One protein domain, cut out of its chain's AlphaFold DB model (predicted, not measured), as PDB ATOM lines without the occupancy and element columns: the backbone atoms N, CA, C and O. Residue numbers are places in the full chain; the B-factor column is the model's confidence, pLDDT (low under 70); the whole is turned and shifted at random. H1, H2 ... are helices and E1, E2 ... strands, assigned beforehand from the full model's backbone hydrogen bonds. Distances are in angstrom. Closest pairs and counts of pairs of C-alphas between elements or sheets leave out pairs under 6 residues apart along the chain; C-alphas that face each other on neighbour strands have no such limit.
ATOM      1  N   ALA A  32       8.981 -34.967 -96.951       94.94
ATOM      2  CA  ALA A  32       8.240 -35.579 -98.040       94.94
ATOM      3  C   ALA A  32       6.866 -36.047 -97.559       94.94
ATOM      4  O   ALA A  32       6.714 -36.477 -96.414       94.94
ATOM      5  N   LEU A  33       5.880 -35.981 -98.448       93.62
ATOM      6  CA  LEU A  33       4.517 -36.436 -98.220       93.62
ATOM      7  C   LEU A  33       4.009 -37.161 -99.465       93.62
ATOM      8  O   LEU A  33       4.047 -36.614-100.565       93.62
ATOM      9  N   PHE A  34       3.517 -38.382 -99.275       92.12
ATOM     10  CA  PHE A  34       2.714 -39.065-100.282       92.12
ATOM     11  C   PHE A  34       1.244 -38.768 -99.983       92.12
ATOM     12  O   PHE A  34       0.729 -39.234 -98.965       92.12
ATOM     13  N   ALA A  35       0.627 -37.925-100.807       89.56
ATOM     14  CA  ALA A  35      -0.710 -37.384-100.577       89.56
ATOM     15  C   ALA A  35      -1.811 -38.323-101.109       89.56
ATOM     16  O   ALA A  35      -1.534 -39.332-101.770       89.56
ATOM     17  N   GLN A  36      -3.076 -38.022-100.804       88.12
ATOM     18  CA  GLN A  36      -4.219 -38.856-101.201       88.12
ATOM     19  C   GLN A  36      -4.450 -38.877-102.714       88.12
ATOM     20  O   GLN A  36      -4.976 -39.858-103.248       88.12
ATOM     21  N   ASP A  37      -3.985 -37.842-103.413       84.00
ATOM     22  CA  ASP A  37      -3.946 -37.755-104.875       84.00
ATOM     23  C   ASP A  37      -2.940 -38.728-105.526       84.00
ATOM     24  O   ASP A  37      -2.798 -38.748-106.749       84.00
ATOM     25  N   LYS A  38      -2.267 -39.563-104.719       86.69
ATOM     26  CA  LYS A  38      -1.250 -40.547-105.117       86.69
ATOM     27  C   LYS A  38       0.021 -39.920-105.690       86.69
ATOM     28  O   LYS A  38       0.783 -40.608-106.372       86.69
ATOM     29  N   ARG A  39       0.283 -38.645-105.400       87.00
ATOM     30  CA  ARG A  39       1.522 -37.968-105.786       87.00
ATOM     31  C   ARG A  39       2.463 -37.820-104.601       87.00
ATOM     32  O   ARG A  39       2.068 -37.757-103.436       87.00
ATOM     33  N   LEU A  40       3.751 -37.762-104.928       90.44
ATOM     34  CA  LEU A  40       4.817 -37.506-103.969       90.44
ATOM     35  C   LEU A  40       5.227 -36.034-104.039       90.44
ATOM     36  O   LEU A  40       5.679 -35.556-105.080       90.44
ATOM     37  N   TYR A  41       5.115 -35.355-102.905       93.31
ATOM     38  CA  TYR A  41       5.505 -33.969-102.693       93.31
ATOM     39  C   TYR A  41       6.751 -33.936-101.810       93.31
ATOM     40  O   TYR A  41       6.776 -34.567-100.753       93.31
ATOM     41  N   VAL A  42       7.799 -33.227-102.229       95.56
ATOM     42  CA  VAL A  42       9.112 -33.239-101.568       95.56
ATOM     43  C   VAL A  42       9.663 -31.826-101.443       95.56
ATOM     44  O   VAL A  42       9.693 -31.082-102.414       95.56
ATOM     45  N   GLY A  43      10.133 -31.465-100.253       95.38
ATOM     46  CA  GLY A  43      10.932 -30.267-100.005       95.38
ATOM     47  C   GLY A  43      12.367 -30.677 -99.705       95.38
ATOM     48  O   GLY A  43      12.609 -31.339 -98.693       95.38
ATOM     49  N   THR A  44      13.314 -30.344-100.583       95.06
ATOM     50  CA  THR A  44      14.727 -30.737-100.448       95.06
ATOM     51  C   THR A  44      15.658 -29.817-101.251       95.06
ATOM     52  O   THR A  44      15.250 -28.737-101.672       95.06
ATOM     53  N   VAL A  45      16.916 -30.216-101.449       93.38
ATOM     54  CA  VAL A  45      17.899 -29.552-102.319       93.38
ATOM     55  C   VAL A  45      18.301 -30.466-103.479       93.38
ATOM     56  O   VAL A  45      18.402 -31.682-103.313       93.38
ATOM     57  N   LEU A  46      18.520 -29.889-104.662       91.44
ATOM     58  CA  LEU A  46      18.819 -30.629-105.899       91.44
ATOM     59  C   LEU A  46      20.308 -30.789-106.203       91.44
ATOM     60  O   LEU A  46      20.667 -31.519-107.131       91.44
ATOM     61  N   ASP A  47      21.169 -30.115-105.452       89.38
ATOM     62  CA  ASP A  47      22.604 -30.090-105.671       89.38
ATOM     63  C   ASP A  47      23.384 -30.413-104.392       89.38
ATOM     64  O   ASP A  47      22.902 -30.282-103.267       89.38
ATOM     65  N   LEU A  48      24.643 -30.815-104.574       89.19
ATOM     66  CA  LEU A  48      25.552 -31.102-103.463       89.19
ATOM     67  C   LEU A  48      25.833 -29.859-102.606       89.19
ATOM     68  O   LEU A  48      26.072 -29.992-101.409       89.19
ATOM     69  N   GLY A  49      25.812 -28.668-103.213       89.50
ATOM     70  CA  GLY A  49      26.097 -27.402-102.543       89.50
ATOM     71  C   GLY A  49      24.926 -26.822-101.749       89.50
ATOM     72  O   GLY A  49      25.135 -25.851-101.026       89.50
ATOM     73  N   GLY A  50      23.717 -27.383-101.875       87.62
ATOM     74  CA  GLY A  50      22.512 -26.847-101.239       87.62
ATOM     75  C   GLY A  50      22.071 -25.489-101.799       87.62
ATOM     76  O   GLY A  50      21.387 -24.734-101.108       87.62
ATOM     77  N   MET A  51      22.493 -25.153-103.021       90.31
ATOM     78  CA  MET A  51      22.231 -23.874-103.684       90.31
ATOM     79  C   MET A  51      20.948 -23.882-104.526       90.31
ATOM     80  O   MET A  51      20.461 -22.808-104.875       90.31
ATOM     81  N   ASP A  52      20.394 -25.055-104.844       93.50
ATOM     82  CA  ASP A  52      19.127 -25.221-105.570       93.50
ATOM     83  C   ASP A  52      18.067 -25.881-104.662       93.50
ATOM     84  O   ASP A  52      17.785 -27.079-104.801       93.50
ATOM     85  N   PRO A  53      17.509 -25.144-103.677       93.44
ATOM     86  CA  PRO A  53      16.391 -25.631-102.883       93.44
ATOM     87  C   PRO A  53      15.129 -25.742-103.740       93.44
ATOM     88  O   PRO A  53      14.845 -24.890-104.583       93.44
ATOM     89  N   VAL A  54      14.341 -26.784-103.495       94.06
ATOM     90  CA  VAL A  54      13.165 -27.089-104.301       94.06
ATOM     91  C   VAL A  54      12.010 -27.597-103.448       94.06
ATOM     92  O   VAL A  54      12.200 -28.405-102.538       94.06
ATOM     93  N   ILE A  55      10.801 -27.155-103.792       95.25
ATOM     94  CA  ILE A  55       9.578 -27.917-103.537       95.25
ATOM     95  C   ILE A  55       9.202 -28.583-104.860       95.25
ATOM     96  O   ILE A  55       8.998 -27.891-105.857       95.25
ATOM     97  N   TYR A  56       9.177 -29.912-104.876       92.75
ATOM     98  CA  TYR A  56       9.018 -30.753-106.056       92.75
ATOM     99  C   TYR A  56       7.799 -31.666-105.915       92.75
ATOM    100  O   TYR A  56       7.620 -32.317-104.885       92.75
ATOM    101  N   ARG A  57       6.988 -31.753-106.971       91.56
ATOM    102  CA  ARG A  57       5.907 -32.732-107.116       91.56
ATOM    103  C   ARG A  57       6.293 -33.731-108.197       91.56
ATOM    104  O   ARG A  57       6.457 -33.349-109.359       91.56
ATOM    105  N   ARG A  58       6.408 -35.008-107.824       88.75
ATOM    106  CA  ARG A  58       6.628 -36.092-108.789       88.75
ATOM    107  C   ARG A  58       5.374 -36.237-109.669       88.75
ATOM    108  O   ARG A  58       4.275 -36.279-109.112       88.75
ATOM    109  N   PRO A  59       5.523 -36.327-111.003       85.62
ATOM    110  CA  PRO A  59       4.402 -36.608-111.888       85.62
ATOM    111  C   PRO A  59       3.877 -38.021-111.632       85.62
ATOM    112  O   PRO A  59       4.646 -38.928-111.298       85.62
ATOM    113  N   ASN A  60       2.576 -38.211-111.806       82.00
ATOM    114  CA  ASN A  60       1.996 -39.546-111.827       82.00
ATOM    115  C   ASN A  60       2.245 -40.194-113.201       82.00
ATOM    116  O   ASN A  60       1.820 -39.648-114.213       82.00
ATOM    117  N   GLU A  61       2.925 -41.342-113.241       74.12
ATOM    118  CA  GLU A  61       3.286 -42.039-114.490       74.12
ATOM    119  C   GLU A  61       2.063 -42.529-115.282       74.12
ATOM    120  O   GLU A  61       2.131 -42.659-116.505       74.12
ATOM    121  N   ASP A  62       0.941 -42.759-114.596       71.31
ATOM    122  CA  ASP A  62      -0.304 -43.248-115.195       71.31
ATOM    123  C   ASP A  62      -1.198 -42.119-115.754       71.31
ATOM    124  O   ASP A  62      -2.219 -42.389-116.391       71.31
ATOM    125  N   GLU A  63      -0.835 -40.852-115.533       75.00
ATOM    126  CA  GLU A  63      -1.581 -39.675-115.987       75.00
ATOM    127  C   GLU A  63      -0.703 -38.791-116.893       75.00
ATOM    128  O   GLU A  63       0.521 -38.805-116.808       75.00
ATOM    129  N   ASN A  64      -1.312 -37.997-117.785       73.56
ATOM    130  CA  ASN A  64      -0.601 -36.995-118.600       73.56
ATOM    131  C   ASN A  64      -0.204 -35.780-117.736       73.56
ATOM    132  O   ASN A  64      -0.654 -34.658-117.968       73.56
ATOM    133  N   ASP A  65       0.566 -36.049-116.685       79.38
ATOM    134  CA  ASP A  65       0.976 -35.125-115.639       79.38
ATOM    135  C   ASP A  65       2.443 -34.727-115.829       79.38
ATOM    136  O   ASP A  65       3.276 -35.500-116.305       79.38
ATOM    137  N   TYR A  66       2.764 -33.497-115.443       82.69
ATOM    138  CA  TYR A  66       4.103 -32.940-115.572       82.69
ATOM    139  C   TYR A  66       4.716 -32.720-114.189       82.69
ATOM    140  O   TYR A  66       4.004 -32.370-113.242       82.69
ATOM    141  N   PRO A  67       6.044 -32.891-114.048       86.69
ATOM    142  CA  PRO A  67       6.722 -32.535-112.812       86.69
ATOM    143  C   PRO A  67       6.526 -31.043-112.531       86.69
ATOM    144  O   PRO A  67       6.775 -30.206-113.402       86.69
ATOM    145  N   LEU A  68       6.131 -30.708-111.304       89.12
ATOM    146  CA  LEU A  68       6.075 -29.321-110.849       89.12
ATOM    147  C   LEU A  68       7.220 -29.051-109.884       89.12
ATOM    148  O   LEU A  68       7.546 -29.880-109.035       89.12
ATOM    149  N   ARG A  69       7.821 -27.869-110.010       91.25
ATOM    150  CA  ARG A  69       8.838 -27.387-109.080       91.25
ATOM    151  C   ARG A  69       8.744 -25.885-108.866       91.25
ATOM    152  O   ARG A  69       8.254 -25.168-109.735       91.25
ATOM    153  N   THR A  70       9.281 -25.418-107.744       91.62
ATOM    154  CA  THR A  70       9.612 -24.000-107.547       91.62
ATOM    155  C   THR A  70      10.669 -23.529-108.546       91.62
ATOM    156  O   THR A  70      11.479 -24.323-109.046       91.62
ATOM    157  N   GLU A  71      10.658 -22.228-108.836       90.44
ATOM    158  CA  GLU A  71      11.579 -21.603-109.788       90.44
ATOM    159  C   GLU A  71      13.031 -21.762-109.334       90.44
ATOM    160  O   GLU A  71      13.372 -21.591-108.161       90.44
ATOM    161  N   GLN A  72      13.898 -22.121-110.278       92.62
ATOM    162  CA  GLN A  72      15.296 -22.392-109.976       92.62
ATOM    163  C   GLN A  72      16.020 -21.099-109.591       92.62
ATOM    164  O   GLN A  72      15.964 -20.112-110.324       92.62
ATOM    165  N   TYR A  73      16.729 -21.121-108.461       89.25
ATOM    166  CA  TYR A  73      17.496 -19.982-107.935       89.25
ATOM    167  C   TYR A  73      16.670 -18.709-107.653       89.25
ATOM    168  O   TYR A  73      17.246 -17.631-107.478       89.25
ATOM    169  N   ASP A  74      15.338 -18.807-107.577       88.31
ATOM    170  CA  ASP A  74      14.489 -17.674-107.209       88.31
ATOM    171  C   ASP A  74      14.420 -17.522-105.684       88.31
ATOM    172  O   ASP A  74      13.614 -18.149-104.993       88.31
ATOM    173  N   LEU A  75      15.259 -16.626-105.164       85.81
ATOM    174  CA  LEU A  75      15.324 -16.301-103.737       85.81
ATOM    175  C   LEU A  75      14.034 -15.671-103.191       85.81
ATOM    176  O   LEU A  75      13.903 -15.539-101.978       85.81
ATOM    177  N   LYS A  76      13.093 -15.253-104.049       83.25
ATOM    178  CA  LYS A  76      11.765 -14.819-103.594       83.25
ATOM    179  C   LYS A  76      10.883 -16.000-103.216       83.25
ATOM    180  O   LYS A  76       9.956 -15.813-102.443       83.25
ATOM    181  N   GLN A  77      11.132 -17.178-103.786       86.25
ATOM    182  CA  GLN A  77      10.375 -18.383-103.464       86.25
ATOM    183  C   GLN A  77      11.036 -19.169-102.339       86.25
ATOM    184  O   GLN A  77      10.347 -19.573-101.412       86.25
ATOM    185  N   LEU A  78      12.353 -19.392-102.417       89.00
ATOM    186  CA  LEU A  78      13.097 -20.147-101.408       89.00
ATOM    187  C   LEU A  78      14.487 -19.539-101.191       89.00
ATOM    188  O   LEU A  78      15.333 -19.557-102.087       89.00
ATOM    189  N   ASN A  79      14.763 -19.057 -99.978       87.75
ATOM    190  CA  ASN A  79      16.034 -18.426 -99.618       87.75
ATOM    191  C   ASN A  79      16.776 -19.180 -98.504       87.75
ATOM    192  O   ASN A  79      16.787 -18.787 -97.332       87.75
ATOM    193  N   GLY A  80      17.435 -20.274 -98.887       89.06
ATOM    194  CA  GLY A  80      18.125 -21.171 -97.954       89.06
ATOM    195  C   GLY A  80      17.175 -21.820 -96.937       89.06
ATOM    196  O   GLY A  80      17.383 -21.647 -95.733       89.06
ATOM    197  N   PRO A  81      16.118 -22.520 -97.392       91.81
ATOM    198  CA  PRO A  81      15.132 -23.124 -96.512       91.81
ATOM    199  C   PRO A  81      15.691 -24.335 -95.755       91.81
ATOM    200  O   PRO A  81      16.448 -25.150 -96.279       91.81
ATOM    201  N   HIS A  82      15.232 -24.501 -94.521       91.44
ATOM    202  CA  HIS A  82      15.372 -25.710 -93.721       91.44
ATOM    203  C   HIS A  82      13.991 -26.330 -93.524       91.44
ATOM    204  O   HIS A  82      13.229 -25.866 -92.668       91.44
ATOM    205  N   PHE A  83      13.676 -27.368 -94.300       93.25
ATOM    206  CA  PHE A  83      12.388 -28.056 -94.235       93.25
ATOM    207  C   PHE A  83      12.199 -28.802 -92.909       93.25
ATOM    208  O   PHE A  83      13.126 -29.408 -92.382       93.25
ATOM    209  N   VAL A  84      11.000 -28.724 -92.338       91.75
ATOM    210  CA  VAL A  84      10.669 -29.310 -91.029       91.75
ATOM    211  C   VAL A  84       9.595 -30.380 -91.164       91.75
ATOM    212  O   VAL A  84       9.749 -31.453 -90.586       91.75
ATOM    213  N   SER A  85       8.513 -30.089 -91.888       91.69
ATOM    214  CA  SER A  85       7.387 -31.009 -92.067       91.69
ATOM    215  C   SER A  85       6.578 -30.648 -93.309       91.69
ATOM    216  O   SER A  85       6.629 -29.513 -93.787       91.69
ATOM    217  N   SER A  86       5.790 -31.603 -93.783       92.88
ATOM    218  CA  SER A  86       4.770 -31.425 -94.815       92.88
ATOM    219  C   SER A  86       3.483 -32.122 -94.387       92.88
ATOM    220  O   SER A  86       3.549 -33.178 -93.760       92.88
ATOM    221  N   MET A  87       2.329 -31.537 -94.699       92.00
ATOM    222  CA  MET A  87       1.016 -32.118 -94.395       92.00
ATOM    223  C   MET A  87       0.016 -31.814 -95.509       92.00
ATOM    224  O   MET A  87       0.181 -30.837 -96.235       92.00
ATOM    225  N   GLU A  88      -1.006 -32.647 -95.619       91.56
ATOM    226  CA  GLU A  88      -2.150 -32.459 -96.509       91.56
ATOM    227  C   GLU A  88      -3.353 -32.074 -95.649       91.56
ATOM    228  O   GLU A  88      -3.568 -32.673 -94.592       91.56
ATOM    229  N   ASP A  89      -4.093 -31.063 -96.091       88.25
ATOM    230  CA  ASP A  89      -5.365 -30.650 -95.502       88.25
ATOM    231  C   ASP A  89      -6.267 -30.103 -96.616       88.25
ATOM    232  O   ASP A  89      -5.843 -29.249 -97.401       88.25
ATOM    233  N   ASP A  90      -7.485 -30.638 -96.698       85.19
ATOM    234  CA  ASP A  90      -8.412 -30.459 -97.821       85.19
ATOM    235  C   ASP A  90      -7.735 -30.684 -99.193       85.19
ATOM    236  O   ASP A  90      -7.217 -31.768 -99.461       85.19
ATOM    237  N   ASP A  91      -7.732 -29.665-100.057       82.44
ATOM    238  CA  ASP A  91      -7.191 -29.703-101.421       82.44
ATOM    239  C   ASP A  91      -5.754 -29.145-101.509       82.44
ATOM    240  O   ASP A  91      -5.307 -28.713-102.578       82.44
ATOM    241  N   TYR A  92      -5.035 -29.065-100.385       85.06
ATOM    242  CA  TYR A  92      -3.742 -28.387-100.312       85.06
ATOM    243  C   TYR A  92      -2.667 -29.216 -99.614       85.06
ATOM    244  O   TYR A  92      -2.890 -29.854 -98.583       85.06
ATOM    245  N   VAL A  93      -1.444 -29.107-100.137       89.62
ATOM    246  CA  VAL A  93      -0.233 -29.595 -99.470       89.62
ATOM    247  C   VAL A  93       0.541 -28.412 -98.898       89.62
ATOM    248  O   VAL A  93       0.938 -27.491 -99.616       89.62
ATOM    249  N   TYR A  94       0.788 -28.462 -97.592       90.44
ATOM    250  CA  TYR A  94       1.504 -27.443 -96.837       90.44
ATOM    251  C   TYR A  94       2.923 -27.897 -96.529       90.44
ATOM    252  O   TYR A  94       3.147 -29.015 -96.063       90.44
ATOM    253  N   PHE A  95       3.875 -26.985 -96.708       93.12
ATOM    254  CA  PHE A  95       5.267 -27.162 -96.311       93.12
ATOM    255  C   PHE A  95       5.629 -26.195 -95.187       93.12
ATOM    256  O   PHE A  95       5.359 -25.000 -95.272       93.12
ATOM    257  N   PHE A  96       6.293 -26.718 -94.159       92.25
ATOM    258  CA  PHE A  96       6.789 -25.956 -93.019       92.25
ATOM    259  C   PHE A  96       8.307 -25.917 -93.073       92.25
ATOM    260  O   PHE A  96       8.964 -26.961 -93.019       92.25
ATOM    261  N   PHE A  97       8.875 -24.720 -93.152       92.75
ATOM    262  CA  PHE A  97      10.318 -24.523 -93.189       92.75
ATOM    263  C   PHE A  97      10.715 -23.184 -92.567       92.75
ATOM    264  O   PHE A  97       9.884 -22.318 -92.299       92.75
ATOM    265  N   ARG A  98      12.013 -23.041 -92.296       89.50
ATOM    266  CA  ARG A  98      12.634 -21.776 -91.877       89.50
ATOM    267  C   ARG A  98      13.578 -21.319 -92.969       89.50
ATOM    268  O   ARG A  98      14.373 -22.132 -93.424       89.50
ATOM    269  N   GLU A  99      13.552 -20.050 -93.327       87.00
ATOM    270  CA  GLU A  99      14.445 -19.483 -94.340       87.00
ATOM    271  C   GLU A  99      14.918 -18.083 -93.939       87.00
ATOM    272  O   GLU A  99      14.523 -17.547 -92.898       87.00
ATOM    273  N   LYS A 100      15.793 -17.489 -94.752       82.31
ATOM    274  CA  LYS A 100      16.228 -16.105 -94.560       82.31
ATOM    275  C   LYS A 100      15.142 -15.151 -95.055       82.31
ATOM    276  O   LYS A 100      14.744 -15.213 -96.215       82.31
ATOM    277  N   ALA A 101      14.730 -14.224 -94.197       76.25
ATOM    278  CA  ALA A 101      13.735 -13.219 -94.543       76.25
ATOM    279  C   ALA A 101      14.250 -12.261 -95.631       76.25
ATOM    280  O   ALA A 101      15.247 -11.560 -95.440       76.25
ATOM    281  N   CYS A 102      13.540 -12.205 -96.756       66.31
ATOM    282  CA  CYS A 102      13.711 -11.201 -97.802       66.31
ATOM    283  C   CYS A 102      12.353 -10.569 -98.115       66.31
ATOM    284  O   CYS A 102      11.754 -10.827 -99.156       66.31
ATOM    285  N   GLU A 103      11.853  -9.738 -97.204       66.19
ATOM    286  CA  GLU A 103      10.638  -8.973 -97.466       66.19
ATOM    287  C   GLU A 103      10.924  -7.904 -98.518       66.19
ATOM    288  O   GLU A 103      11.707  -6.976 -98.309       66.19
ATOM    289  N   VAL A 104      10.279  -8.032 -99.674       57.19
ATOM    290  CA  VAL A 104      10.279  -6.986-100.688       57.19
ATOM    291  C   VAL A 104       8.881  -6.387-100.704       57.19
ATOM    292  O   VAL A 104       7.948  -6.973-101.244       57.19
ATOM    293  N   SER A 105       8.725  -5.212-100.091       55.84
ATOM    294  CA  SER A 105       7.465  -4.469-100.091       55.84
ATOM    295  C   SER A 105       7.148  -3.986-101.511       55.84
ATOM    296  O   SER A 105       7.603  -2.921-101.935       55.84
ATOM    297  N   GLN A 106       6.398  -4.782-102.267       57.59
ATOM    298  CA  GLN A 106       5.904  -4.416-103.591       57.59
ATOM    299  C   GLN A 106       4.378  -4.381-103.582       57.59
ATOM    300  O   GLN A 106       3.711  -5.281-103.078       57.59
ATOM    301  N   SER A 107       3.817  -3.317-104.153       58.97
ATOM    302  CA  SER A 107       2.380  -3.158-104.349       58.97
ATOM    303  C   SER A 107       2.006  -3.598-105.764       58.97
ATOM    304  O   SER A 107       2.433  -2.969-106.734       58.97
ATOM    305  N   GLY A 108       1.181  -4.638-105.890       64.12
ATOM    306  CA  GLY A 108       0.645  -5.113-107.165       64.12
ATOM    307  C   GLY A 108      -0.874  -5.273-107.109       64.12
ATOM    308  O   GLY A 108      -1.434  -5.618-106.070       64.12
ATOM    309  N   LYS A 109      -1.569  -5.027-108.227       74.69
ATOM    310  CA  LYS A 109      -3.013  -5.283-108.318       74.69
ATOM    311  C   LYS A 109      -3.252  -6.792-108.418       74.69
ATOM    312  O   LYS A 109      -2.875  -7.400-109.418       74.69
ATOM    313  N   VAL A 110      -3.899  -7.367-107.406       79.75
ATOM    314  CA  VAL A 110      -4.201  -8.805-107.334       79.75
ATOM    315  C   VAL A 110      -5.038  -9.244-108.558       79.75
ATOM    316  O   VAL A 110      -6.061  -8.610-108.839       79.75
ATOM    317  N   PRO A 111      -4.610 -10.275-109.316       75.62
ATOM    318  CA  PRO A 111      -5.370 -10.857-110.424       75.62
ATOM    319  C   PRO A 111      -6.679 -11.516-109.968       75.62
ATOM    320  O   PRO A 111      -6.803 -11.926-108.817       75.62
ATOM    321  N   ASN A 112      -7.626 -11.664-110.901       72.81
ATOM    322  CA  ASN A 112      -8.849 -12.449-110.721       72.81
ATOM    323  C   ASN A 112      -8.882 -13.595-111.752       72.81
ATOM    324  O   ASN A 112      -8.695 -13.303-112.936       72.81
ATOM    325  N   PRO A 113      -9.158 -14.853-111.355       72.62
ATOM    326  CA  PRO A 113      -9.361 -15.327-109.981       72.62
ATOM    327  C   PRO A 113      -8.108 -15.136-109.116       72.62
ATOM    328  O   PRO A 113      -6.999 -15.000-109.636       72.62
ATOM    329  N   ARG A 114      -8.307 -15.047-107.797       74.62
ATOM    330  CA  ARG A 114      -7.217 -14.778-106.858       74.62
ATOM    331  C   ARG A 114      -6.189 -15.915-106.951       74.62
ATOM    332  O   ARG A 114      -6.580 -17.074-106.828       74.62
ATOM    333  N   PRO A 115      -4.896 -15.605-107.130       73.25
ATOM    334  CA  PRO A 115      -3.838 -16.602-107.058       73.25
ATOM    335  C   PRO A 115      -3.954 -17.532-105.842       73.25
ATOM    336  O   PRO A 115      -4.204 -17.054-104.735       73.25
ATOM    337  N   GLY A 116      -3.799 -18.842-106.061       69.50
ATOM    338  CA  GLY A 116      -3.919 -19.880-105.025       69.50
ATOM    339  C   GLY A 116      -5.341 -20.393-104.748       69.50
ATOM    340  O   GLY A 116      -5.506 -21.280-103.914       69.50
ATOM    341  N   SER A 117      -6.377 -19.873-105.420       67.50
ATOM    342  CA  SER A 117      -7.752 -20.374-105.263       67.50
ATOM    343  C   SER A 117      -8.010 -21.665-106.050       67.50
ATOM    344  O   SER A 117      -7.628 -21.732-107.218       67.50
ATOM    345  N   THR A 118      -8.802 -22.584-105.494       66.19
ATOM    346  CA  THR A 118      -9.329 -23.790-106.173       66.19
ATOM    347  C   THR A 118     -10.435 -23.513-107.204       66.19
ATOM    348  O   THR A 118     -11.031 -24.434-107.749       66.19
ATOM    349  N   LEU A 119     -10.738 -22.245-107.514       64.50
ATOM    350  CA  LEU A 119     -11.774 -21.880-108.497       64.50
ATOM    351  C   LEU A 119     -11.408 -22.253-109.942       64.50
ATOM    352  O   LEU A 119     -12.266 -22.207-110.823       64.50
ATOM    353  N   VAL A 120     -10.134 -22.558-110.197       66.56
ATOM    354  CA  VAL A 120      -9.633 -22.975-111.505       66.56
ATOM    355  C   VAL A 120      -9.130 -24.405-111.387       66.56
ATOM    356  O   VAL A 120      -8.107 -24.643-110.757       66.56
ATOM    357  N   ASN A 121      -9.839 -25.332-112.028       67.94
ATOM    358  CA  ASN A 121      -9.500 -26.759-112.006       67.94
ATOM    359  C   ASN A 121      -8.278 -27.095-112.877       67.94
ATOM    360  O   ASN A 121      -7.648 -28.124-112.676       67.94
ATOM    361  N   ASP A 122      -7.969 -26.254-113.870       74.75
ATOM    362  CA  ASP A 122      -6.815 -26.426-114.755       74.75
ATOM    363  C   ASP A 122      -5.942 -25.167-114.738       74.75
ATOM    364  O   ASP A 122      -6.264 -24.136-115.340       74.75
ATOM    365  N   SER A 123      -4.816 -25.262-114.030       78.19
ATOM    366  CA  SER A 123      -3.849 -24.171-113.876       78.19
ATOM    367  C   SER A 123      -3.234 -23.707-115.204       78.19
ATOM    368  O   SER A 123      -2.780 -22.566-115.292       78.19
ATOM    369  N   THR A 124      -3.278 -24.530-116.260       79.69
ATOM    370  CA  THR A 124      -2.780 -24.154-117.593       79.69
ATOM    371  C   THR A 124      -3.658 -23.103-118.277       79.69
ATOM    372  O   THR A 124      -3.200 -22.412-119.186       79.69
ATOM    373  N   LEU A 125      -4.898 -22.922-117.807       84.06
ATOM    374  CA  LEU A 125      -5.836 -21.918-118.313       84.06
ATOM    375  C   LEU A 125      -5.658 -20.542-117.654       84.06
ATOM    376  O   LEU A 125      -6.363 -19.589-118.003       84.06
ATOM    377  N   LEU A 126      -4.743 -20.412-116.690       83.75
ATOM    378  CA  LEU A 126      -4.456 -19.137-116.045       83.75
ATOM    379  C   LEU A 126      -3.808 -18.155-117.028       83.75
ATOM    380  O   LEU A 126      -2.940 -18.502-117.825       83.75
ATOM    381  N   SER A 127      -4.201 -16.882-116.936       87.50
ATOM    382  CA  SER A 127      -3.571 -15.822-117.732       87.50
ATOM    383  C   SER A 127      -2.087 -15.665-117.381       87.50
ATOM    384  O   SER A 127      -1.702 -15.782-116.216       87.50
ATOM    385  N   GLU A 128      -1.268 -15.277-118.360       87.56
ATOM    386  CA  GLU A 128       0.154 -14.977-118.143       87.56
ATOM    387  C   GLU A 128       0.362 -13.912-117.049       87.56
ATOM    388  O   GLU A 128       1.274 -14.018-116.233       87.56
ATOM    389  N   TYR A 129      -0.536 -12.922-116.966       87.31
ATOM    390  CA  TYR A 129      -0.524 -11.922-115.895       87.31
ATOM    391  C   TYR A 129      -0.673 -12.559-114.505       87.31
ATOM    392  O   TYR A 129       0.052 -12.190-113.584       87.31
ATOM    393  N   ALA A 130      -1.581 -13.528-114.348       84.88
ATOM    394  CA  ALA A 130      -1.780 -14.227-113.082       84.88
ATOM    395  C   ALA A 130      -0.562 -15.088-112.708       84.88
ATOM    396  O   ALA A 130      -0.126 -15.057-111.558       84.88
ATOM    397  N   VAL A 131       0.023 -15.792-113.682       85.19
ATOM    398  CA  VAL A 131       1.236 -16.601-113.480       85.19
ATOM    399  C   VAL A 131       2.427 -15.725-113.086       85.19
ATOM    400  O   VAL A 131       3.092 -15.999-112.089       85.19
ATOM    401  N   ASN A 132       2.666 -14.627-113.804       87.00
ATOM    402  CA  ASN A 132       3.741 -13.691-113.479       87.00
ATOM    403  C   ASN A 132       3.520 -13.009-112.125       87.00
ATOM    404  O   ASN A 132       4.475 -12.809-111.377       87.00
ATOM    405  N   PHE A 133       2.271 -12.692-111.768       86.38
ATOM    406  CA  PHE A 133       1.956 -12.167-110.443       86.38
ATOM    407  C   PHE A 133       2.332 -13.167-109.341       86.38
ATOM    408  O   PHE A 133       2.993 -12.775-108.387       86.38
ATOM    409  N   MET A 134       1.994 -14.453-109.482       84.19
ATOM    410  CA  MET A 134       2.371 -15.487-108.500       84.19
ATOM    411  C   MET A 134       3.882 -15.595-108.303       84.19
ATOM    412  O   MET A 134       4.348 -15.675-107.172       84.19
ATOM    413  N   LYS A 135       4.654 -15.538-109.395       84.31
ATOM    414  CA  LYS A 135       6.124 -15.589-109.331       84.31
ATOM    415  C   LYS A 135       6.726 -14.358-108.653       84.31
ATOM    416  O   LYS A 135       7.744 -14.455-107.978       84.31
ATOM    417  N   LEU A 136       6.120 -13.186-108.841       83.19
ATOM    418  CA  LEU A 136       6.623 -11.932-108.276       83.19
ATOM    419  C   LEU A 136       6.192 -11.702-106.823       83.19
ATOM    420  O   LEU A 136       6.935 -11.052-106.089       83.19
ATOM    421  N   TYR A 137       5.031 -12.229-106.425       82.00
ATOM    422  CA  TYR A 137       4.407 -12.017-105.117       82.00
ATOM    423  C   TYR A 137       4.079 -13.344-104.400       82.00
ATOM    424  O   TYR A 137       2.907 -13.603-104.118       82.00
ATOM    425  N   PRO A 138       5.081 -14.195-104.096       80.94
ATOM    426  CA  PRO A 138       4.851 -15.455-103.385       80.94
ATOM    427  C   PRO A 138       4.548 -15.265-101.889       80.94
ATOM    428  O   PRO A 138       3.937 -16.133-101.270       80.94
ATOM    429  N   PHE A 139       4.955 -14.135-101.298       79.50
ATOM    430  CA  PHE A 139       4.746 -13.854 -99.879       79.50
ATOM    431  C   PHE A 139       3.383 -13.221 -99.601       79.50
ATOM    432  O   PHE A 139       2.959 -12.270-100.262       79.50
ATOM    433  N   MET A 140       2.736 -13.709 -98.546       81.50
ATOM    434  CA  MET A 140       1.551 -13.082 -97.971       81.50
ATOM    435  C   MET A 140       1.963 -11.918 -97.064       81.50
ATOM    436  O   MET A 140       2.968 -12.000 -96.364       81.50
ATOM    437  N   TYR A 141       1.184 -10.833 -97.076       77.06
ATOM    438  CA  TYR A 141       1.436  -9.666 -96.221       77.06
ATOM    439  C   TYR A 141       1.092  -9.939 -94.750       77.06
ATOM    440  O   TYR A 141       1.815  -9.529 -93.845       77.06
ATOM    441  N   ASP A 142      -0.015 -10.645 -94.513       80.19
ATOM    442  CA  ASP A 142      -0.448 -11.017 -93.170       80.19
ATOM    443  C   ASP A 142       0.225 -12.318 -92.726       80.19
ATOM    444  O   ASP A 142       0.381 -13.260 -93.506       80.19
ATOM    445  N   HIS A 143       0.584 -12.383 -91.446       81.06
ATOM    446  CA  HIS A 143       1.174 -13.565 -90.830       81.06
ATOM    447  C   HIS A 143       0.115 -14.408 -90.117       81.06
ATOM    448  O   HIS A 143      -0.859 -13.889 -89.560       81.06
ATOM    449  N   VAL A 144       0.331 -15.724 -90.107       87.69
ATOM    450  CA  VAL A 144      -0.532 -16.679 -89.406       87.69
ATOM    451  C   VAL A 144      -0.383 -16.479 -87.897       87.69
ATOM    452  O   VAL A 144       0.709 -16.621 -87.348       87.69
ATOM    453  N   GLN A 145      -1.485 -16.147 -87.222       87.62
ATOM    454  CA  GLN A 145      -1.493 -15.970 -85.770       87.62
ATOM    455  C   GLN A 145      -1.654 -17.304 -85.036       87.62
ATOM    456  O   GLN A 145      -2.434 -18.154 -85.477       87.62
ATOM    457  N   PRO A 146      -1.023 -17.474 -83.861       88.62
ATOM    458  CA  PRO A 146      -1.370 -18.553 -82.946       88.62
ATOM    459  C   PRO A 146      -2.844 -18.469 -82.522       88.62
ATOM    460  O   PRO A 146      -3.358 -17.377 -82.276       88.62
ATOM    461  N   ILE A 147      -3.496 -19.624 -82.337       88.38
ATOM    462  CA  ILE A 147      -4.925 -19.730 -81.963       88.38
ATOM    463  C   ILE A 147      -5.268 -18.874 -80.731       88.38
ATOM    464  O   ILE A 147      -6.317 -18.238 -80.689       88.38
ATOM    465  N   TYR A 148      -4.362 -18.812 -79.751       89.31
ATOM    466  CA  TYR A 148      -4.556 -18.072 -78.498       89.31
ATOM    467  C   TYR A 148      -3.862 -16.703 -78.469       89.31
ATOM    468  O   TYR A 148      -3.710 -16.127 -77.397       89.31
ATOM    469  N   HIS A 347      11.078 -15.841 -89.086       31.89
ATOM    470  CA  HIS A 347       9.765 -15.952 -89.705       31.89
ATOM    471  C   HIS A 347       9.519 -17.409 -90.134       31.89
ATOM    472  O   HIS A 347      10.413 -18.082 -90.655       31.89
ATOM    473  N   PHE A 348       8.309 -17.904 -89.875       31.19
ATOM    474  CA  PHE A 348       7.802 -19.154 -90.436       31.19
ATOM    475  C   PHE A 348       7.021 -18.795 -91.699       31.19
ATOM    476  O   PHE A 348       6.071 -18.016 -91.624       31.19
ATOM    477  N   TYR A 349       7.435 -19.333 -92.842       37.81
ATOM    478  CA  TYR A 349       6.782 -19.081 -94.123       37.81
ATOM    479  C   TYR A 349       6.040 -20.337 -94.585       37.81
ATOM    480  O   TYR A 349       6.493 -21.458 -94.350       37.81
ATOM    481  N   TYR A 350       4.886 -20.130 -95.221       42.16
ATOM    482  CA  TYR A 350       4.035 -21.184 -95.766       42.16
ATOM    483  C   TYR A 350       3.976 -21.017 -97.279       42.16
ATOM    484  O   TYR A 350       3.566 -19.965 -97.770       42.16
ATOM    485  N   PHE A 351       4.350 -22.060 -98.011       40.00
ATOM    486  CA  PHE A 351       4.071 -22.165 -99.439       40.00
ATOM    487  C   PHE A 351       2.837 -23.043 -99.633       40.00
ATOM    488  O   PHE A 351       2.745 -24.115 -99.033       40.00
ATOM    489  N   HIS A 352       1.902 -22.577-100.460       45.31
ATOM    490  CA  HIS A 352       0.679 -23.299-100.796       45.31
ATOM    491  C   HIS A 352       0.838 -23.905-102.192       45.31
ATOM    492  O   HIS A 352       1.129 -23.180-103.144       45.31
ATOM    493  N   PHE A 353       0.617 -25.210-102.316       35.16
ATOM    494  CA  PHE A 353       0.342 -25.865-103.592       35.16
ATOM    495  C   PHE A 353      -1.111 -26.337-103.564       35.16
ATOM    496  O   PHE A 353      -1.491 -27.064-102.647       35.16
ATOM    497  N   ALA A 354      -1.916 -25.887-104.529       32.91
ATOM    498  CA  ALA A 354      -3.225 -26.483-104.790       32.91
ATOM    499  C   ALA A 354      -3.018 -27.817-105.525       32.91
ATOM    500  O   ALA A 354      -2.126 -27.893-106.381       32.91
ATOM    501  N   ILE A 355      -3.799 -28.834-105.152       33.88
ATOM    502  CA  ILE A 355      -3.813 -30.167-105.779       33.88
ATOM    503  C   ILE A 355      -4.258 -30.082-107.243       33.88
ATOM    504  O   ILE A 355      -5.242 -29.357-107.527       33.88
TER     505      ILE A 355
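AT A GLANCE: This is residues 32 to 148 and 347 to 355 of the 355 residues of the protein "Hypothetical protein" of Darwinula stevensoni (UniProt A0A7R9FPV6). With little regular structure, the domain is a small sandwich of two three-stranded antiparallel sheets, E1 E2 E3 and E4 E5 E6, with long loops and one short helix, H1, that is on neither sheet. The printed part has 126 residues, 45 of them in named elements, mostly strand, in the order E1 E2 E3 E4 E5 H1 E6. It is compact, with a radius of gyration of the C-alphas of 15.0 A, and spans 42 by 37 by 35 A.

HOW THE PARTS SIT: E1, residues 32 to 34, E2, 40 to 45, and E3, 53 to 57, form a meander, each strand the antiparallel neighbour of the one before; N 33 and O 41, and N 42 and O 56, are each 2.8 A apart. E4, residues 82 to 89, and E5, 92 to 98, form a hairpin, with N 94 and O 87 at 2.8 A. E6, residues 348 to 354, pairs with E5, N 93 and O 353 at 3.2 A. Between E1 and E4 the closest C-alphas, Leu 33 and Ser 86, are 6.1 A apart. In H1, residues 128 to 136, every O i to N i+4 pair is within hydrogen-bond range.

IN THESE COORDINATES: E1 begins at C-alpha 32 (8.240, -35.579, -98.040). E4 is 21.4 A long; E6 ends at C-alpha 354 (-3.225, -26.483, -104.790).

THE WHOLE: Residues 149 to 346 are not printed, a gap of 18.3 A between C-alphas. Links E3 to E4 and E5 to H1 are long. Residues 102 to 108, 116 to 121 and 347 to 355 have pLDDT under 70.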